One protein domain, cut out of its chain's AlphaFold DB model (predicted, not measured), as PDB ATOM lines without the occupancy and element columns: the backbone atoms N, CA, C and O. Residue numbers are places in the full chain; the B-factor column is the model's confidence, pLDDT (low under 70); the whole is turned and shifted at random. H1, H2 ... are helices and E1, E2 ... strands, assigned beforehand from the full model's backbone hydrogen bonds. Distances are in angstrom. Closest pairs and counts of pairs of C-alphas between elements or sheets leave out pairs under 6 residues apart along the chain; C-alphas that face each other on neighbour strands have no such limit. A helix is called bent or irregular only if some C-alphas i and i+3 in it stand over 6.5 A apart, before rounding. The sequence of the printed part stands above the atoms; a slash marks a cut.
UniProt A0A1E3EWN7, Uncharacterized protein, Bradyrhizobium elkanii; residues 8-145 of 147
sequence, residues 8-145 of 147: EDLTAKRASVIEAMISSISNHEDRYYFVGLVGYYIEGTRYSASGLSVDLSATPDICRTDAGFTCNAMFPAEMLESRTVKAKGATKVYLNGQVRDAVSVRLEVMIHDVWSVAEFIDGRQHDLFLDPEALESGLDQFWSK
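This is residues 8 to 145 of the 147 residues of an uncharacterized protein of Bradyrhizobium elkanii (UniProt A0A1E3EWN7). Two antiparallel sheets are joined at a corner, where E1 runs on into E2 at 94 degrees and E7 leads by a tight link into E8; H1 crosses one face of the four-stranded sheet E4 E1 E8 E9. The long bent strands E5 and E7 of the other, strongly twisted sheet reach away to a far end with E6 and H2, while H3 packs on E8. The printed part has 138 residues, with three named helices and nine named strands in the order H1 E1 E2 E3 E4 E5 H2 E6 E7 E8 E9 H3, a mixed class. It is compact, with a radius of gyration of the C-alphas of 15.3 A and spans of 43 by 40 by 27 A.

H1, residues 8 to 26, begins at C-alpha 8 (41.630, -41.209, -28.212) and is 26.9 A long. E1 is residues 32 to 37, E2 40 to 42, E3 45 to 47 and E4 52 to 54. E5, residues 68 to 76, is 23.9 A long and bends by 63 degrees at residue 72. H2 is residues 82 to 88 and E6 is 91 to 95. E7, residues 98 to 110, is 32.0 A long, bends by 66 degrees at residue 101 and ends at C-alpha 110 (32.683, -31.314, -37.729). E8, residues 114 to 121, is 20.8 A long and E9 is 124 to 130. H3, residues 132 to 143, ends at C-alpha 143 (38.307, -38.081, -54.328).

In the sheet E4 E1 E8 E9, N 33 and O 54 of E1 and E4 are 2.9 A apart, N 34 and O 118 of E1 and E8 2.8 A, and N 126 and O 119 of the hairpin E8 and E9 2.8 A. There are three layers, helices on both faces of this sheet, H1 on one and H3 on the other. H1 has a height over the sheet of 9.4 A and runs slantwise to the strands, at 43 degrees to E8 on the local plane; its closest C-alphas to E9 are Arg 14 and Phe 129, 6.5 A. The closest C-alphas of H3 and E8 are Trp 115 and Ala 134, 5.5 A. In the branched sheet, E2 and E6 lie on one side of E7 and E5 on the other side; N 107 and O 71 of E7 and E5 are 2.8 A apart, N 41 and O 108 of E2 and E7 2.8 A, and N 93 and O 100 of the hairpin E6 and E7 2.9 A. E3 forms a hairpin with E2, with N 47 and O 40 at 2.8 A. H2 is on this sheet, with Val 85 and Val 103 of E7 its closest C-alphas, 6.5 A. In H1, H2 and H3 every O i to N i+4 pair is within hydrogen-bond range.

The C-alphas of Glu 8 and Val 99 are the two farthest apart, 45.8 A. The printed part has no cut. The link from E4 to E5, 13 residues, is long; its residues 63 to 64 pair antiparallel with 69 to 70 of E5. Mean pLDDT of the printed part is 88.9; residue 8 and residues 138 to 145 are under 70.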
ATOM      1  N   GLU A   8      42.531 -41.813 -29.202       62.75
ATOM      2  CA  GLU A   8      41.630 -41.209 -28.212       62.75
ATOM      3  C   GLU A   8      42.189 -39.893 -27.638       62.75
ATOM      4  O   GLU A   8      41.438 -38.941 -27.429       62.75
ATOM      5  N   ASP A   9      43.510 -39.804 -27.472       80.75
ATOM      6  CA  ASP A   9      44.212 -38.614 -26.975       80.75
ATOM      7  C   ASP A   9      44.197 -37.484 -28.021       80.75
ATOM      8  O   ASP A   9      43.939 -36.322 -27.705       80.75
ATOM      9  N   LEU A  10      44.344 -37.824 -29.308       85.06
ATOM     10  CA  LEU A  10      44.255 -36.849 -30.403       85.06
ATOM     11  C   LEU A  10      42.852 -36.254 -30.548       85.06
ATOM     12  O   LEU A  10      42.718 -35.044 -30.731       85.06
ATOM     13  N   THR A  11      41.810 -37.079 -30.430       86.56
ATOM     14  CA  THR A  11      40.418 -36.614 -30.522       86.56
ATOM     15  C   THR A  11      40.078 -35.670 -29.368       86.56
ATOM     16  O   THR A  11      39.524 -34.591 -29.593       86.56
ATOM     17  N   ALA A  12      40.459 -36.034 -28.140       90.38
ATOM     18  CA  ALA A  12      40.251 -35.195 -26.964       90.38
ATOM     19  C   ALA A  12      41.041 -33.879 -27.051       90.38
ATOM     20  O   ALA A  12      40.492 -32.809 -26.785       90.38
ATOM     21  N   LYS A  13      42.304 -33.934 -27.497       92.75
ATOM     22  CA  LYS A  13      43.131 -32.739 -27.711       92.75
ATOM     23  C   LYS A  13      42.518 -31.807 -28.751       92.75
ATOM     24  O   LYS A  13      42.440 -30.602 -28.520       92.75
ATOM     25  N   ARG A  14      42.045 -32.354 -29.873       94.00
ATOM     26  CA  ARG A  14      41.375 -31.593 -30.933       94.00
ATOM     27  C   ARG A  14      40.141 -30.867 -30.403       94.00
ATOM     28  O   ARG A  14      40.008 -29.664 -30.611       94.00
ATOM     29  N   ALA A  15      39.276 -31.583 -29.682       93.81
ATOM     30  CA  ALA A  15      38.092 -31.005 -29.051       93.81
ATOM     31  C   ALA A  15      38.468 -29.888 -28.069       93.81
ATOM     32  O   ALA A  15      37.939 -28.786 -28.167       93.81
ATOM     33  N   SER A  16      39.449 -30.130 -27.195       95.38
ATOM     34  CA  SER A  16      39.907 -29.147 -26.210       95.38
ATOM     35  C   SER A  16      40.459 -27.867 -26.851       95.38
ATOM     36  O   SER A  16      40.127 -26.771 -26.401       95.38
ATOM     37  N   VAL A  17      41.252 -27.977 -27.922       96.25
ATOM     38  CA  VAL A  17      41.796 -26.808 -28.633       96.25
ATOM     39  C   VAL A  17      40.687 -26.006 -29.318       96.25
ATOM     40  O   VAL A  17      40.676 -24.780 -29.228       96.25
ATOM     41  N   ILE A  18      39.724 -26.678 -29.951       96.56
ATOM     42  CA  ILE A  18      38.567 -26.015 -30.567       96.56
ATOM     43  C   ILE A  18      37.694 -25.329 -29.510       96.56
ATOM     44  O   ILE A  18      37.261 -24.198 -29.716       96.56
ATOM     45  N   GLU A  19      37.474 -25.957 -28.357       96.06
ATOM     46  CA  GLU A  19      36.737 -25.345 -27.246       96.06
ATOM     47  C   GLU A  19      37.425 -24.087 -26.713       96.06
ATOM     48  O   GLU A  19      36.756 -23.080 -26.468       96.06
ATOM     49  N   ALA A  20      38.752 -24.122 -26.565       96.19
ATOM     50  CA  ALA A  20      39.536 -22.971 -26.133       96.19
ATOM     51  C   ALA A  20      39.445 -21.824 -27.152       96.19
ATOM     52  O   ALA A  20      39.150 -20.695 -26.771       96.19
ATOM     53  N   MET A  21      39.601 -22.133 -28.443       96.69
ATOM     54  CA  MET A  21      39.454 -21.170 -29.538       96.69
ATOM     55  C   MET A  21      38.073 -20.497 -29.517       96.69
ATOM     56  O   MET A  21      37.984 -19.271 -29.483       96.69
ATOM     57  N   ILE A  22      36.989 -21.282 -29.490       95.81
ATOM     58  CA  ILE A  22      35.614 -20.754 -29.471       95.81
ATOM     59  C   ILE A  22      35.385 -19.891 -28.231       95.81
ATOM     60  O   ILE A  22      34.749 -18.842 -28.329       95.81
ATOM     61  N   SER A  23      35.900 -20.316 -27.075       95.12
ATOM     62  CA  SER A  23      35.770 -19.566 -25.825       95.12
ATOM     63  C   SER A  23      36.468 -18.211 -25.913       95.12
ATOM     64  O   SER A  23      35.859 -17.202 -25.566       95.12
ATOM     65  N   SER A  24      37.697 -18.162 -26.437       93.94
ATOM     66  CA  SER A  24      38.424 -16.904 -26.629       93.94
ATOM     67  C   SER A  24      37.674 -15.943 -27.554       93.94
ATOM     68  O   SER A  24      37.472 -14.785 -27.192       93.94
ATOM     69  N   ILE A  25      37.180 -16.422 -28.702       93.31
ATOM     70  CA  ILE A  25      36.399 -15.580 -29.622       93.31
ATOM     71  C   ILE A  25      35.075 -15.135 -28.981       93.31
ATOM     72  O   ILE A  25      34.717 -13.964 -29.061       93.31
ATOM     73  N   SER A  26      34.370 -16.025 -28.278       90.00
ATOM     74  CA  SER A  26      33.104 -15.688 -27.600       90.00
ATOM     75  C   SER A  26      33.286 -14.664 -26.477       90.00
ATOM     76  O   SER A  26      32.381 -13.881 -26.199       90.00
ATOM     77  N   ASN A  27      34.465 -14.637 -25.849       91.75
ATOM     78  CA  ASN A  27      34.839 -13.649 -24.838       91.75
ATOM     79  C   ASN A  27      35.343 -12.327 -25.439       91.75
ATOM     80  O   ASN A  27      35.832 -11.473 -24.701       91.75
ATOM     81  N   HIS A  28      35.213 -12.142 -26.756       89.44
ATOM     82  CA  HIS A  28      35.706 -10.976 -27.486       89.44
ATOM     83  C   HIS A  28      37.214 -10.735 -27.321       89.44
ATOM     84  O   HIS A  28      37.674  -9.593 -27.361       89.44
ATOM     85  N   GLU A  29      37.995 -11.801 -27.129       90.31
ATOM     86  CA  GLU A  29      39.450 -11.691 -27.151       90.31
ATOM     87  C   GLU A  29      39.907 -11.405 -28.588       90.31
ATOM     88  O   GLU A  29      39.460 -12.059 -29.533       90.31
ATOM     89  N   ASP A  30      40.799 -10.426 -28.751       89.00
ATOM     90  CA  ASP A  30      41.393 -10.080 -30.046       89.00
ATOM     91  C   ASP A  30      42.436 -11.134 -30.432       89.00
ATOM     92  O   ASP A  30      43.636 -10.987 -30.195       89.00
ATOM     93  N   ARG A  31      41.941 -12.266 -30.931       92.31
ATOM     94  CA  ARG A  31      42.742 -13.413 -31.347       92.31
ATOM     95  C   ARG A  31      42.367 -13.840 -32.749       92.31
ATOM     96  O   ARG A  31      41.197 -13.834 -33.131       92.31
ATOM     97  N   TYR A  32      43.383 -14.268 -33.481       94.75
ATOM     98  CA  TYR A  32      43.247 -14.762 -34.838       94.75
ATOM     99  C   TYR A  32      43.738 -16.200 -34.911       94.75
ATOM    100  O   TYR A  32      44.866 -16.507 -34.518       94.75
ATOM    101  N   TYR A  33      42.900 -17.072 -35.458       96.88
ATOM    102  CA  TYR A  33      43.219 -18.475 -35.658       96.88
ATOM    103  C   TYR A  33      43.087 -18.859 -37.127       96.88
ATOM    104  O   TYR A  33      42.297 -18.295 -37.884       96.88
ATOM    105  N   PHE A  34      43.837 -19.880 -37.521       96.19
ATOM    106  CA  PHE A  34      43.620 -20.603 -38.761       96.19
ATOM    107  C   PHE A  34      43.344 -22.066 -38.440       96.19
ATOM    108  O   PHE A  34      44.142 -22.733 -37.777       96.19
ATOM    109  N   VAL A  35      42.205 -22.561 -38.910       96.50
ATOM    110  CA  VAL A  35      41.774 -23.944 -38.716       96.50
ATOM    111  C   VAL A  35      41.940 -24.683 -40.032       96.50
ATOM    112  O   VAL A  35      41.275 -24.352 -41.010       96.50
ATOM    113  N   GLY A  36      42.810 -25.687 -40.070       95.69
ATOM    114  CA  GLY A  36      42.922 -26.590 -41.208       95.69
ATOM    115  C   GLY A  36      41.752 -27.560 -41.236       95.69
ATOM    116  O   GLY A  36      41.513 -28.284 -40.266       95.69
ATOM    117  N   LEU A  37      41.040 -27.584 -42.360       94.50
ATOM    118  CA  LEU A  37      39.860 -28.418 -42.579       94.50
ATOM    119  C   LEU A  37      40.080 -29.371 -43.753       94.50
ATOM    120  O   LEU A  37      40.828 -29.040 -44.669       94.50
ATOM    121  N   VAL A  38      39.420 -30.530 -43.732       92.00
ATOM    122  CA  VAL A  38      39.214 -31.371 -44.931       92.00
ATOM    123  C   VAL A  38      37.844 -31.132 -45.573       92.00
ATOM    124  O   VAL A  38      37.586 -31.546 -46.703       92.00
ATOM    125  N   GLY A  39      36.949 -30.447 -44.863       92.31
ATOM    126  CA  GLY A  39      35.653 -30.025 -45.367       92.31
ATOM    127  C   GLY A  39      34.839 -29.277 -44.320       92.31
ATOM    128  O   GLY A  39      35.194 -29.223 -43.144       92.31
ATOM    129  N   TYR A  40      33.738 -28.695 -44.774       93.62
ATOM    130  CA  TYR A  40      32.700 -28.102 -43.935       93.62
ATOM    131  C   TYR A  40      31.337 -28.307 -44.594       93.62
ATOM    132  O   TYR A  40      31.240 -28.734 -45.749       93.62
ATOM    133  N   TYR A  41      30.273 -27.974 -43.875       94.12
ATOM    134  CA  TYR A  41      28.903 -28.092 -44.344       94.12
ATOM    135  C   TYR A  41      28.231 -26.723 -44.416       94.12
ATOM    136  O   TYR A  41      28.356 -25.900 -43.512       94.12
ATOM    137  N   ILE A  42      27.484 -26.494 -45.493       93.25
ATOM    138  CA  ILE A  42      26.547 -25.376 -45.635       93.25
ATOM    139  C   ILE A  42      25.190 -25.985 -45.956       93.25
ATOM    140  O   ILE A  42      25.042 -26.673 -46.964       93.25
ATOM    141  N   GLU A  43      24.198 -25.752 -45.094       87.19
ATOM    142  CA  GLU A  43      22.827 -26.255 -45.288       87.19
ATOM    143  C   GLU A  43      22.788 -27.777 -45.556       87.19
ATOM    144  O   GLU A  43      22.103 -28.257 -46.459       87.19
ATOM    145  N   GLY A  44      23.592 -28.539 -44.804       87.38
ATOM    146  CA  GLY A  44      23.722 -29.997 -44.939       87.38
ATOM    147  C   GLY A  44      24.521 -30.472 -46.160       87.38
ATOM    148  O   GLY A  44      24.709 -31.672 -46.342       87.38
ATOM    149  N   THR A  45      25.020 -29.557 -46.990       88.69
ATOM    150  CA  THR A  45      25.829 -29.869 -48.174       88.69
ATOM    151  C   THR A  45      27.303 -29.747 -47.833       88.69
ATOM    152  O   THR A  45      27.723 -28.705 -47.333       88.69
ATOM    153  N   ARG A  46      28.088 -30.797 -48.093       90.69
ATOM    154  CA  ARG A  46      29.530 -30.811 -47.822       90.69
ATOM    155  C   ARG A  46      30.294 -30.084 -48.928       90.69
ATOM    156  O   ARG A  46      30.093 -30.374 -50.104       90.69
ATOM    157  N   TYR A  47      31.209 -29.213 -48.532       89.19
ATOM    158  CA  TYR A  47      32.161 -28.524 -49.398       89.19
ATOM    159  C   TYR A  47      33.579 -28.922 -48.988       89.19
ATOM    160  O   TYR A  47      33.849 -29.146 -47.804       89.19
ATOM    161  N   SER A  48      34.485 -29.018 -49.961       86.12
ATOM    162  CA  SER A  48      35.911 -29.147 -49.671       86.12
ATOM    163  C   SER A  48      36.474 -27.814 -49.195       86.12
ATOM    164  O   SER A  48      36.069 -26.742 -49.643       86.12
ATOM    165  N   ALA A  49      37.435 -27.895 -48.286       81.88
ATOM    166  CA  ALA A  49      38.136 -26.746 -47.747       81.88
ATOM    167  C   ALA A  49      39.576 -27.141 -47.454       81.88
ATOM    168  O   ALA A  49      39.832 -28.302 -47.156       81.88
ATOM    169  N   SER A  50      40.494 -26.183 -47.527       79.06
ATOM    170  CA  SER A  50      41.853 -26.333 -46.996       79.06
ATOM    171  C   SER A  50      41.997 -25.694 -45.614       79.06
ATOM    172  O   SER A  50      42.855 -26.099 -44.831       79.06
ATOM    173  N   GLY A  51      41.137 -24.728 -45.285       89.50
ATOM    174  CA  GLY A  51      41.060 -24.146 -43.957       89.50
ATOM    175  C   GLY A  51      40.059 -23.003 -43.842       89.50
ATOM    176  O   GLY A  51      39.390 -22.640 -44.811       89.50
ATOM    177  N   LEU A  52      39.958 -22.469 -42.631       92.50
ATOM    178  CA  LEU A  52      39.056 -21.401 -42.229       92.50
ATOM    179  C   LEU A  52      39.822 -20.425 -41.327       92.50
ATOM    180  O   LEU A  52      40.375 -20.832 -40.305       92.50
ATOM    181  N   SER A  53      39.847 -19.145 -41.699       92.94
ATOM    182  CA  SER A  53      40.255 -18.079 -40.779       92.94
ATOM    183  C   SER A  53      39.163 -17.887 -39.736       92.94
ATOM    184  O   SER A  53      37.994 -17.773 -40.101       92.94
ATOM    185  N   VAL A  54      39.541 -17.861 -38.462       93.94
ATOM    186  CA  VAL A  54      38.615 -17.733 -37.337       93.94
ATOM    187  C   VAL A  54      39.030 -16.538 -36.489       93.94
ATOM    188  O   VAL A  54      40.076 -16.549 -35.840       93.94
ATOM    189  N   ASP A  55      38.186 -15.513 -36.507       93.00
ATOM    190  CA  ASP A  55      38.282 -14.308 -35.689       93.00
ATOM    191  C   ASP A  55      36.892 -13.652 -35.562       93.00
ATOM    192  O   ASP A  55      35.916 -14.093 -36.183       93.00
ATOM    193  N   LEU A  56      36.785 -12.597 -34.751       88.81
ATOM    194  CA  LEU A  56      35.524 -11.884 -34.501       88.81
ATOM    195  C   LEU A  56      34.875 -11.284 -35.761       88.81
ATOM    196  O   LEU A  56      33.659 -11.097 -35.794       88.81
ATOM    197  N   SER A  57      35.668 -10.953 -36.778       87.50
ATOM    198  CA  SER A  57      35.210 -10.339 -38.026       87.50
ATOM    199  C   SER A  57      34.894 -11.367 -39.113       87.50
ATOM    200  O   SER A  57      33.904 -11.214 -39.829       87.50
ATOM    201  N   ALA A  58      35.705 -12.419 -39.227       86.56
ATOM    202  CA  ALA A  58      35.593 -13.430 -40.271       86.56
ATOM    203  C   ALA A  58      34.541 -14.498 -39.947       86.56
ATOM    204  O   ALA A  58      33.880 -15.007 -40.855       86.56
ATOM    205  N   THR A  59      34.379 -14.824 -38.663       89.06
ATOM    206  CA  THR A  59      33.494 -15.897 -38.188       89.06
ATOM    207  C   THR A  59      32.574 -15.430 -37.058       89.06
ATOM    208  O   THR A  59      32.675 -15.930 -35.932       89.06
ATOM    209  N   PRO A  60      31.678 -14.459 -37.316       89.50
ATOM    210  CA  PRO A  60      30.711 -14.023 -36.318       89.50
ATOM    211  C   PRO A  60      29.787 -15.167 -35.885       89.50
ATOM    212  O   PRO A  60      29.557 -16.134 -36.617       89.50
ATOM    213  N   ASP A  61      29.236 -15.039 -34.677       92.56
ATOM    214  CA  ASP A  61      28.309 -16.008 -34.076       92.56
ATOM    215  C   ASP A  61      28.877 -17.436 -33.988       92.56
ATOM    216  O   ASP A  61      28.138 -18.426 -34.076       92.56
ATOM    217  N   ILE A  62      30.202 -17.559 -33.829       95.00
ATOM    218  CA  ILE A  62      30.831 -18.857 -33.607       95.00
ATOM    219  C   ILE A  62      30.295 -19.484 -32.318       95.00
ATOM    220  O   ILE A  62      30.256 -18.866 -31.257       95.00
ATOM    221  N   CYS A  63      29.854 -20.732 -32.410       94.75
ATOM    222  CA  CYS A  63      29.284 -21.458 -31.290       94.75
ATOM    223  C   CYS A  63      29.570 -22.952 -31.394       94.75
ATOM    224  O   CYS A  63      29.596 -23.537 -32.479       94.75
ATOM    225  N   ARG A  64      29.761 -23.575 -30.233       94.81
ATOM    226  CA  ARG A  64      29.958 -25.016 -30.109       94.81
ATOM    227  C   ARG A  64      28.677 -25.777 -30.460       94.81
ATOM    228  O   ARG A  64      27.579 -25.349 -30.113       94.81
ATOM    229  N   THR A  65      28.843 -26.941 -31.079       94.00
ATOM    230  CA  THR A  65      27.799 -27.962 -31.236       94.00
ATOM    231  C   THR A  65      28.272 -29.293 -30.659       94.00
ATOM    232  O   THR A  65      29.442 -29.449 -30.306       94.00
ATOM    233  N   ASP A  66      27.376 -30.278 -30.588       90.38
ATOM    234  CA  ASP A  66      27.728 -31.631 -30.139       90.38
ATOM    235  C   ASP A  66      28.743 -32.314 -31.075       90.38
ATOM    236  O   ASP A  66      29.516 -33.165 -30.641       90.38
ATOM    237  N   ALA A  67      28.762 -31.928 -32.357       91.75
ATOM    238  CA  ALA A  67      29.610 -32.528 -33.386       91.75
ATOM    239  C   ALA A  67      30.862 -31.699 -33.734       91.75
ATOM    240  O   ALA A  67      31.743 -32.197 -34.436       91.75
ATOM    241  N   GLY A  68      30.959 -30.453 -33.264       95.06
ATOM    242  CA  GLY A  68      32.035 -29.522 -33.598       95.06
ATOM    243  C   GLY A  68      31.629 -28.080 -33.311       95.06
ATOM    244  O   GLY A  68      31.450 -27.704 -32.149       95.06
ATOM    245  N   PHE A  69      31.489 -27.258 -34.351       96.56
ATOM    246  CA  PHE A  69      31.045 -25.872 -34.200       96.56
ATOM    247  C   PHE A  69      30.323 -25.332 -35.432       96.56
ATOM    248  O   PHE A  69      30.448 -25.855 -36.538       96.56
ATOM    249  N   THR A  70      29.576 -24.248 -35.238       97.00
ATOM    250  CA  THR A  70      28.987 -23.466 -36.328       97.00
ATOM    251  C   THR A  70      29.398 -22.012 -36.222       97.00
ATOM    252  O   THR A  70      29.644 -21.530 -35.123       97.00
ATOM    253  N   CYS A  71      29.451 -21.313 -37.348       95.69
ATOM    254  CA  CYS A  71      29.648 -19.866 -37.402       95.69
ATOM    255  C   CYS A  71      28.977 -19.298 -38.652       95.69
ATOM    256  O   CYS A  71      28.653 -20.037 -39.586       95.69
ATOM    257  N   ASN A  72      28.770 -17.989 -38.678       94.19
ATOM    258  CA  ASN A  72      28.454 -17.281 -39.907       94.19
ATOM    259  C   ASN A  72      29.755 -16.971 -40.656       94.19
ATOM    260  O   ASN A  72      30.760 -16.638 -40.042       94.19
ATOM    261  N   ALA A  73      29.734 -17.082 -41.981       92.25
ATOM    262  CA  ALA A  73      30.870 -16.751 -42.834       92.25
ATOM    263  C   ALA A  73      30.395 -16.228 -44.191       92.25
ATOM    264  O   ALA A  73      29.276 -16.512 -44.630       92.25
ATOM    265  N   MET A  74      31.258 -15.477 -44.873       90.62
ATOM    266  CA  MET A  74      30.978 -14.939 -46.203       90.62
ATOM    267  C   MET A  74      31.781 -15.676 -47.270       90.62
ATOM    268  O   MET A  74      33.004 -15.752 -47.188       90.62
ATOM    269  N   PHE A  75      31.093 -16.162 -48.302       89.06
ATOM    270  CA  PHE A  75      31.716 -16.803 -49.461       89.06
ATOM    271  C   PHE A  75      31.411 -16.035 -50.742       89.06
ATOM    272  O   PHE A  75      30.293 -15.530 -50.882       89.06
ATOM    273  N   PRO A  76      32.348 -15.986 -51.706       90.06
ATOM    274  CA  PRO A  76      32.031 -15.583 -53.068       90.06
ATOM    275  C   PRO A  76      30.886 -16.435 -53.627       90.06
ATOM    276  O   PRO A  76      30.872 -17.657 -53.450       90.06
ATOM    277  N   ALA A  77      29.913 -15.803 -54.284       91.56
ATOM    278  CA  ALA A  77      28.715 -16.486 -54.772       91.56
ATOM    279  C   ALA A  77      29.047 -17.633 -55.746       91.56
ATOM    280  O   ALA A  77      28.353 -18.647 -55.763       91.56
ATOM    281  N   GLU A  78      30.131 -17.504 -56.512       89.75
ATOM    282  CA  GLU A  78      30.630 -18.511 -57.449       89.75
ATOM    283  C   GLU A  78      31.159 -19.792 -56.784       89.75
ATOM    284  O   GLU A  78      31.282 -20.815 -57.454       89.75
ATOM    285  N   MET A  79      31.461 -19.755 -55.481       88.62
ATOM    286  CA  MET A  79      31.913 -20.923 -54.715       88.62
ATOM    287  C   MET A  79      30.756 -21.727 -54.113       88.62
ATOM    288  O   MET A  79      30.982 -22.799 -53.553       88.62
ATOM    289  N   LEU A  80      29.528 -21.213 -54.192       90.50
ATOM    290  CA  LEU A  80      28.353 -21.826 -53.588       90.50
ATOM    291  C   LEU A  80      27.440 -22.442 -54.638       90.50
ATOM    292  O   LEU A  80      27.353 -21.997 -55.783       90.50
ATOM    293  N   GLU A  81      26.673 -23.444 -54.221       88.75
ATOM    294  CA  GLU A  81      25.620 -23.971 -55.071       88.75
ATOM    295  C   GLU A  81      24.568 -22.903 -55.399       88.75
ATOM    296  O   GLU A  81      24.120 -22.133 -54.545       88.75
ATOM    297  N   SER A  82      24.080 -22.932 -56.643       89.44
ATOM    298  CA  SER A  82      23.072 -21.986 -57.143       89.44
ATOM    299  C   SER A  82      21.835 -21.881 -56.243       89.44
ATOM    300  O   SER A  82      21.232 -20.812 -56.152       89.44
ATOM    301  N   ARG A  83      21.426 -22.977 -55.584       89.94
ATOM    302  CA  ARG A  83      20.281 -22.966 -54.659       89.94
ATOM    303  C   ARG A  83      20.552 -22.127 -53.410       89.94
ATOM    304  O   ARG A  83      19.674 -21.367 -53.017       89.94
ATOM    305  N   THR A  84      21.755 -22.207 -52.846       89.38
ATOM    306  CA  THR A  84      22.152 -21.446 -51.656       89.38
ATOM    307  C   THR A  84      22.242 -19.962 -51.995       89.38
ATOM    308  O   THR A  84      21.670 -19.140 -51.281       89.38
ATOM    309  N   VAL A  85      22.835 -19.614 -53.145       91.62
ATOM    310  CA  VAL A  85      22.882 -18.220 -53.631       91.62
ATOM    311  C   VAL A  85      21.470 -17.654 -53.823       91.62
ATOM    312  O   VAL A  85      21.181 -16.548 -53.372       91.62
ATOM    313  N   LYS A  86      20.557 -18.417 -54.443       90.69
ATOM    314  CA  LYS A  86      19.157 -18.000 -54.635       90.69
ATOM    315  C   LYS A  86      18.394 -17.844 -53.318       90.69
ATOM    316  O   LYS A  86      17.575 -16.939 -53.213       90.69
ATOM    317  N   ALA A  87      18.635 -18.721 -52.345       91.06
ATOM    318  CA  ALA A  87      17.919 -18.721 -51.073       91.06
ATOM    319  C   ALA A  87      18.377 -17.601 -50.128       91.06
ATOM    320  O   ALA A  87      17.552 -17.016 -49.430       91.06
ATOM    321  N   LYS A  88      19.683 -17.308 -50.090       90.25
ATOM    322  CA  LYS A  88      20.269 -16.310 -49.179       90.25
ATOM    323  C   LYS A  88      20.397 -14.922 -49.794       90.25
ATOM    324  O   LYS A  88      20.409 -13.937 -49.061       90.25
ATOM    325  N   GLY A  89      20.461 -14.843 -51.122       90.50
ATOM    326  CA  GLY A  89      20.786 -13.617 -51.836       90.50
ATOM    327  C   GLY A  89      22.278 -13.288 -51.758       90.50
ATOM    328  O   GLY A  89      22.981 -13.676 -50.826       90.50
ATOM    329  N   ALA A  90      22.763 -12.564 -52.765       92.50
ATOM    330  CA  ALA A  90      24.127 -12.061 -52.798       92.50
ATOM    331  C   ALA A  90      24.165 -10.574 -52.438       92.50
ATOM    332  O   ALA A  90      23.273  -9.800 -52.792       92.50
ATOM    333  N   THR A  91      25.227 -10.181 -51.750       92.50
ATOM    334  CA  THR A  91      25.533  -8.800 -51.379       92.50
ATOM    335  C   THR A  91      26.879  -8.407 -51.960       92.50
ATOM    336  O   THR A  91      27.775  -9.237 -52.090       92.50
ATOM    337  N   LYS A  92      27.036  -7.132 -52.316       91.75
ATOM    338  CA  LYS A  92      28.302  -6.630 -52.847       91.75
ATOM    339  C   LYS A  92      29.251  -6.306 -51.705       91.75
ATOM    340  O   LYS A  92      28.950  -5.442 -50.886       91.75
ATOM    341  N   VAL A  93      30.409  -6.952 -51.700       87.88
ATOM    342  CA  VAL A  93      31.496  -6.702 -50.750       87.88
ATOM    343  C   VAL A  93      32.742  -6.230 -51.480       87.88
ATOM    344  O   VAL A  93      32.993  -6.614 -52.623       87.88
ATOM    345  N   TYR A  94      33.526  -5.382 -50.821       84.56
ATOM    346  CA  TYR A  94      34.812  -4.933 -51.340       84.56
ATOM    347  C   TYR A  94      35.917  -5.824 -50.771       84.56
ATOM    348  O   TYR A  94      36.246  -5.733 -49.592       84.56
ATOM    349  N   LEU A  95      36.468  -6.706 -51.604       73.94
ATOM    350  CA  LEU A  95      37.522  -7.651 -51.240       73.94
ATOM    351  C   LEU A  95      38.691  -7.495 -52.212       73.94
ATOM    352  O   LEU A  95      38.506  -7.531 -53.429       73.94
ATOM    353  N   ASN A  96      39.905  -7.318 -51.686       75.81
ATOM    354  CA  ASN A  96      41.140  -7.184 -52.473       75.81
ATOM    355  C   ASN A  96      41.068  -6.115 -53.581       75.81
ATOM    356  O   ASN A  96      41.527  -6.330 -54.702       75.81
ATOM    357  N   GLY A  97      40.452  -4.965 -53.293       83.44
ATOM    358  CA  GLY A  97      40.319  -3.878 -54.269       83.44
ATOM    359  C   GLY A  97      39.220  -4.089 -55.320       83.44
ATOM    360  O   GLY A  97      39.061  -3.261 -56.217       83.44
ATOM    361  N   GLN A  98      38.458  -5.183 -55.232       87.31
ATOM    362  CA  GLN A  98      37.408  -5.542 -56.179       87.31
ATOM    363  C   GLN A  98      36.057  -5.664 -55.480       87.31
ATOM    364  O   GLN A  98      35.948  -6.207 -54.382       87.31
ATOM    365  N   VAL A  99      35.003  -5.193 -56.147       90.19
ATOM    366  CA  VAL A  99      33.628  -5.473 -55.725       90.19
ATOM    367  C   VAL A  99      33.267  -6.878 -56.193       90.19
ATOM    368  O   VAL A  99      33.316  -7.148 -57.393       90.19
ATOM    369  N   ARG A 100      32.902  -7.758 -55.262       89.62
ATOM    370  CA  ARG A 100      32.453  -9.126 -55.543       89.62
ATOM    371  C   ARG A 100      31.104  -9.396 -54.901       89.62
ATOM    372  O   ARG A 100      30.773  -8.802 -53.876       89.62
ATOM    373  N   ASP A 101      30.345 -10.293 -55.513       93.19
ATOM    374  CA  ASP A 101      29.116 -10.812 -54.930       93.19
ATOM    375  C   ASP A 101      29.479 -11.873 -53.889       93.19
ATOM    376  O   ASP A 101      30.141 -12.865 -54.197       93.19
ATOM    377  N   ALA A 102      29.054 -11.656 -52.652       92.69
ATOM    378  CA  ALA A 102      29.262 -12.569 -51.545       92.69
ATOM    379  C   ALA A 102      27.946 -12.913 -50.858       92.69
ATOM    380  O   ALA A 102      27.012 -12.109 -50.778       92.69
ATOM    381  N   VAL A 103      27.890 -14.130 -50.341       93.56
ATOM    382  CA  VAL A 103      26.729 -14.700 -49.677       93.56
ATOM    383  C   VAL A 103      27.122 -15.034 -48.248       93.56
ATOM    384  O   VAL A 103      28.118 -15.722 -48.016       93.56
ATOM    385  N   SER A 104      26.328 -14.550 -47.296       93.31
ATOM    386  CA  SER A 104      26.456 -14.949 -45.898       93.31
ATOM    387  C   SER A 104      25.787 -16.305 -45.704       93.31
ATOM    388  O   SER A 104      24.603 -16.482 -46.005       93.31
ATOM    389  N   VAL A 105      26.539 -17.261 -45.177       94.06
ATOM    390  CA  VAL A 105      26.084 -18.625 -44.908       94.06
ATOM    391  C   VAL A 105      26.406 -19.007 -43.472       94.06
ATOM    392  O   VAL A 105      27.337 -18.473 -42.875       94.06
ATOM    393  N   ARG A 106      25.644 -19.958 -42.931       94.75
ATOM    394  CA  ARG A 106      26.001 -20.625 -41.682       94.75
ATOM    395  C   ARG A 106      26.805 -21.871 -42.023       94.75
ATOM    396  O   ARG A 106      26.271 -22.780 -42.661       94.75
ATOM    397  N   LEU A 107      28.068 -21.874 -41.621       94.88
ATOM    398  CA  LEU A 107      28.950 -23.025 -41.710       94.88
ATOM    399  C   LEU A 107      28.734 -23.948 -40.521       94.88
ATOM    400  O   LEU A 107      28.514 -23.492 -39.398       94.88
ATOM    401  N   GLU A 108      28.882 -25.236 -40.776       96.62
ATOM    402  CA  GLU A 108      29.045 -26.270 -39.768       96.62
ATOM    403  C   GLU A 108      30.353 -27.012 -40.035       96.62
ATOM    404  O   GLU A 108      30.601 -27.506 -41.136       96.62
ATOM    405  N   VAL A 109      31.206 -27.060 -39.019       95.81
ATOM    406  CA  VAL A 109      32.479 -27.769 -39.044       95.81
ATOM    407  C   VAL A 109      32.385 -28.919 -38.062       95.81
ATOM    408  O   VAL A 109      32.131 -28.717 -36.873       95.81
ATOM    409  N   MET A 110      32.618 -30.126 -38.564       94.88
ATOM    410  CA  MET A 110      32.683 -31.314 -37.729       94.88
ATOM    411  C   MET A 110      34.070 -31.426 -37.107       94.88
ATOM    412  O   MET A 110      35.080 -31.192 -37.769       94.88
ATOM    413  N   ILE A 111      34.145 -31.851 -35.847       93.50
ATOM    414  CA  ILE A 111      35.422 -31.980 -35.142       93.50
ATOM    415  C   ILE A 111      36.361 -32.956 -35.860       93.50
ATOM    416  O   ILE A 111      37.565 -32.723 -35.934       93.50
ATOM    417  N   HIS A 112      35.815 -34.017 -36.461       90.50
ATOM    418  CA  HIS A 112      36.600 -34.997 -37.207       90.50
ATOM    419  C   HIS A 112      37.188 -34.438 -38.515       90.50
ATOM    420  O   HIS A 112      38.184 -34.977 -38.988       90.50
ATOM    421  N   ASP A 113      36.637 -33.338 -39.044       92.44
ATOM    422  CA  ASP A 113      37.115 -32.681 -40.266       92.44
ATOM    423  C   ASP A 113      38.249 -31.665 -40.014       92.44
ATOM    424  O   ASP A 113      38.824 -31.137 -40.965       92.44
ATOM    425  N   VAL A 114      38.592 -31.388 -38.750       94.81
ATOM    426  CA  VAL A 114      39.705 -30.500 -38.378       94.81
ATOM    427  C   VAL A 114      41.014 -31.289 -38.314       94.81
ATOM    428  O   VAL A 114      41.145 -32.202 -37.499       94.81
ATOM    429  N   TRP A 115      42.006 -30.904 -39.116       94.12
ATOM    430  CA  TRP A 115      43.341 -31.519 -39.122       94.12
ATOM    431  C   TRP A 115      44.432 -30.608 -38.547       94.12
ATOM    432  O   TRP A 115      45.505 -31.088 -38.193       94.12
ATOM    433  N   SER A 116      44.188 -29.303 -38.404       95.44
ATOM    434  CA  SER A 116      45.104 -28.408 -37.687       95.44
ATOM    435  C   SER A 116      44.396 -27.209 -37.070       95.44
ATOM    436  O   SER A 116      43.327 -26.799 -37.520       95.44
ATOM    437  N   VAL A 117      45.004 -26.645 -36.031       97.12
ATOM    438  CA  VAL A 117      44.630 -25.346 -35.467       97.12
ATOM    439  C   VAL A 117      45.911 -24.595 -35.145       97.12
ATOM    440  O   VAL A 117      46.753 -25.102 -34.400       97.12
ATOM    441  N   ALA A 118      46.036 -23.386 -35.677       96.94
ATOM    442  CA  ALA A 118      47.117 -22.469 -35.363       96.94
ATOM    443  C   ALA A 118      46.556 -21.126 -34.893       96.94
ATOM    444  O   ALA A 118      45.547 -20.651 -35.409       96.94
ATOM    445  N   GLU A 119      47.220 -20.513 -33.925       96.94
ATOM    446  CA  GLU A 119      46.953 -19.156 -33.449       96.94
ATOM    447  C   GLU A 119      48.025 -18.209 -33.991       96.94
ATOM    448  O   GLU A 119      49.188 -18.596 -34.116       96.94
ATOM    449  N   PHE A 120      47.660 -16.968 -34.305       93.19
ATOM    450  CA  PHE A 120      48.614 -15.950 -34.727       93.19
ATOM    451  C   PHE A 120      48.733 -14.872 -33.662       93.19
ATOM    452  O   PHE A 120      47.780 -14.149 -33.384       93.19
ATOM    453  N   ILE A 121      49.934 -14.743 -33.104       90.69
ATOM    454  CA  ILE A 121      50.265 -13.758 -32.073       90.69
ATOM    455  C   ILE A 121      51.399 -12.902 -32.626       90.69
ATOM    456  O   ILE A 121      52.425 -13.431 -33.057       90.69
ATOM    457  N   ASP A 122      51.200 -11.584 -32.688       87.81
ATOM    458  CA  ASP A 122      52.178 -10.629 -33.231       87.81
ATOM    459  C   ASP A 122      52.706 -11.013 -34.633       87.81
ATOM    460  O   ASP A 122      53.893 -10.887 -34.949       87.81
ATOM    461  N   GLY A 123      51.815 -11.539 -35.483       85.38
ATOM    462  CA  GLY A 123      52.137 -11.980 -36.844       85.38
ATOM    463  C   GLY A 123      52.930 -13.290 -36.930       85.38
ATOM    464  O   GLY A 123      53.384 -13.652 -38.016       85.38
ATOM    465  N   ARG A 124      53.107 -14.012 -35.818       91.69
ATOM    466  CA  ARG A 124      53.763 -15.324 -35.773       91.69
ATOM    467  C   ARG A 124      52.745 -16.431 -35.568       91.69
ATOM    468  O   ARG A 124      51.864 -16.311 -34.728       91.69
ATOM    469  N   GLN A 125      52.909 -17.512 -36.321       93.44
ATOM    470  CA  GLN A 125      52.089 -18.711 -36.200       93.44
ATOM    471  C   GLN A 125      52.538 -19.558 -35.001       93.44
ATOM    472  O   GLN A 125      53.729 -19.835 -34.838       93.44
ATOM    473  N   HIS A 126      51.572 -19.997 -34.199       94.75
ATOM    474  CA  HIS A 126      51.724 -20.907 -33.073       94.75
ATOM    475  C   HIS A 126      50.797 -22.110 -33.273       94.75
ATOM    476  O   HIS A 126      49.578 -21.988 -33.169       94.75
ATOM    477  N   ASP A 127      51.370 -23.278 -33.562       94.44
ATOM    478  CA  ASP A 127      50.588 -24.492 -33.804       94.44
ATOM    479  C   ASP A 127      50.048 -25.060 -32.484       94.44
ATOM    480  O   ASP A 127      50.808 -25.459 -31.598       94.44
ATOM    481  N   LEU A 128      48.723 -25.112 -32.355       94.81
ATOM    482  CA  LEU A 128      48.025 -25.636 -31.176       94.81
ATOM    483  C   LEU A 128      47.631 -27.108 -31.361       94.81
ATOM    484  O   LEU A 128      47.625 -27.896 -30.409       94.81
ATOM    485  N   PHE A 129      47.319 -27.492 -32.598       94.88
ATOM    486  CA  PHE A 129      46.933 -28.847 -32.968       94.88
ATOM    487  C   PHE A 129      47.382 -29.179 -34.394       94.88
ATOM    488  O   PHE A 129      47.273 -28.345 -35.291       94.88
ATOM    489  N   LEU A 130      47.833 -30.418 -34.599       92.31
ATOM    490  CA  LEU A 130      48.156 -30.969 -35.910       92.31
ATOM    491  C   LEU A 130      47.891 -32.478 -35.911       92.31
ATOM    492  O   LEU A 130      48.382 -33.196 -35.041       92.31
ATOM    493  N   ASP A 131      47.147 -32.933 -36.911       90.12
ATOM    494  CA  ASP A 131      46.841 -34.331 -37.187       90.12
ATOM    495  C   ASP A 131      46.923 -34.579 -38.703       90.12
ATOM    496  O   ASP A 131      45.950 -34.365 -39.432       90.12
ATOM    497  N   PRO A 132      48.100 -34.980 -39.210       83.06
ATOM    498  CA  PRO A 132      48.301 -35.188 -40.639       83.06
ATOM    499  C   PRO A 132      47.533 -36.406 -41.177       83.06
ATOM    500  O   PRO A 132      47.180 -36.420 -42.354       83.06
ATOM    501  N   GLU A 133      47.212 -37.400 -40.343       82.88
ATOM    502  CA  GLU A 133      46.476 -38.600 -40.772       82.88
ATOM    503  C   GLU A 133      45.009 -38.267 -41.093       82.88
ATOM    504  O   GLU A 133      44.424 -38.814 -42.036       82.88
ATOM    505  N   ALA A 134      44.422 -37.318 -40.358       78.19
ATOM    506  CA  ALA A 134      43.096 -36.784 -40.663       78.19
ATOM    507  C   ALA A 134      43.056 -36.058 -42.019       78.19
ATOM    508  O   ALA A 134      42.066 -36.179 -42.745       78.19
ATOM    509  N   LEU A 135      44.131 -35.349 -42.388       80.31
ATOM    510  CA  LEU A 135      44.253 -34.699 -43.695       80.31
ATOM    511  C   LEU A 135      44.279 -35.734 -44.830       80.31
ATOM    512  O   LEU A 135      43.511 -35.611 -45.782       80.31
ATOM    513  N   GLU A 136      45.116 -36.766 -44.707       76.50
ATOM    514  CA  GLU A 136      45.221 -37.847 -45.699       76.50
ATOM    515  C   GLU A 136      43.883 -38.587 -45.865       76.50
ATOM    516  O   GLU A 136      43.359 -38.702 -46.974       76.50
ATOM    517  N   SER A 137      43.261 -38.978 -44.751       73.00
ATOM    518  CA  SER A 137      41.985 -39.705 -44.753       73.00
ATOM    519  C   SER A 137      40.823 -38.881 -45.316       73.00
ATOM    520  O   SER A 137      39.914 -39.420 -45.953       73.00
ATOM    521  N   GLY A 138      40.807 -37.570 -45.054       67.12
ATOM    522  CA  GLY A 138      39.761 -36.675 -45.543       67.12
ATOM    523  C   GLY A 138      39.874 -36.378 -47.037       67.12
ATOM    524  O   GLY A 138      38.848 -36.279 -47.715       67.12
ATOM    525  N   LEU A 139      41.099 -36.294 -47.569       66.50
ATOM    526  CA  LEU A 139      41.331 -36.171 -49.009       66.50
ATOM    527  C   LEU A 139      40.791 -37.401 -49.747       66.50
ATOM    528  O   LEU A 139      40.009 -37.246 -50.686       66.50
ATOM    529  N   ASP A 140      41.106 -38.609 -49.278       63.53
ATOM    530  CA  ASP A 140      40.641 -39.849 -49.909       63.53
ATOM    531  C   ASP A 140      39.109 -39.920 -50.008       63.53
ATOM    532  O   ASP A 140      38.564 -40.325 -51.037       63.53
ATOM    533  N   GLN A 141      38.381 -39.453 -48.990       61.75
ATOM    534  CA  GLN A 141      36.913 -39.433 -48.999       61.75
ATOM    535  C   GLN A 141      36.315 -38.471 -50.032       61.75
ATOM    536  O   GLN A 141      35.227 -38.737 -50.551       61.75
ATOM    537  N   PHE A 142      36.999 -37.365 -50.337       58.38
ATOM    538  CA  PHE A 142      36.544 -36.402 -51.340       58.38
ATOM    539  C   PHE A 142      36.788 -36.918 -52.766       58.38
ATOM    540  O   PHE A 142      35.916 -36.795 -53.621       58.38
ATOM    541  N   TRP A 143      37.936 -37.557 -53.007       55.47
ATOM    542  CA  TRP A 143      38.307 -38.081 -54.328       55.47
ATOM    543  C   TRP A 143      37.660 -39.433 -54.676       55.47
ATOM    544  O   TRP A 143      37.633 -39.815 -55.843       55.47
ATOM    545  N   SER A 144      37.099 -40.148 -53.695       51.41
ATOM    546  CA  SER A 144      36.518 -41.489 -53.891       51.41
ATOM    547  C   SER A 144      35.039 -41.515 -54.305       51.41
ATOM    548  O   SER A 144      34.480 -42.601 -54.471       51.41
ATOM    549  N   LYS A 145      34.368 -40.367 -54.477       39.12
ATOM    550  CA  LYS A 145      32.984 -40.336 -54.985       39.12
ATOM    551  C   LYS A 145      32.961 -39.960 -56.472       39.12
ATOM    552  O   LYS A 145      33.296 -38.822 -56.792       39.12
TER     553      LYS A 145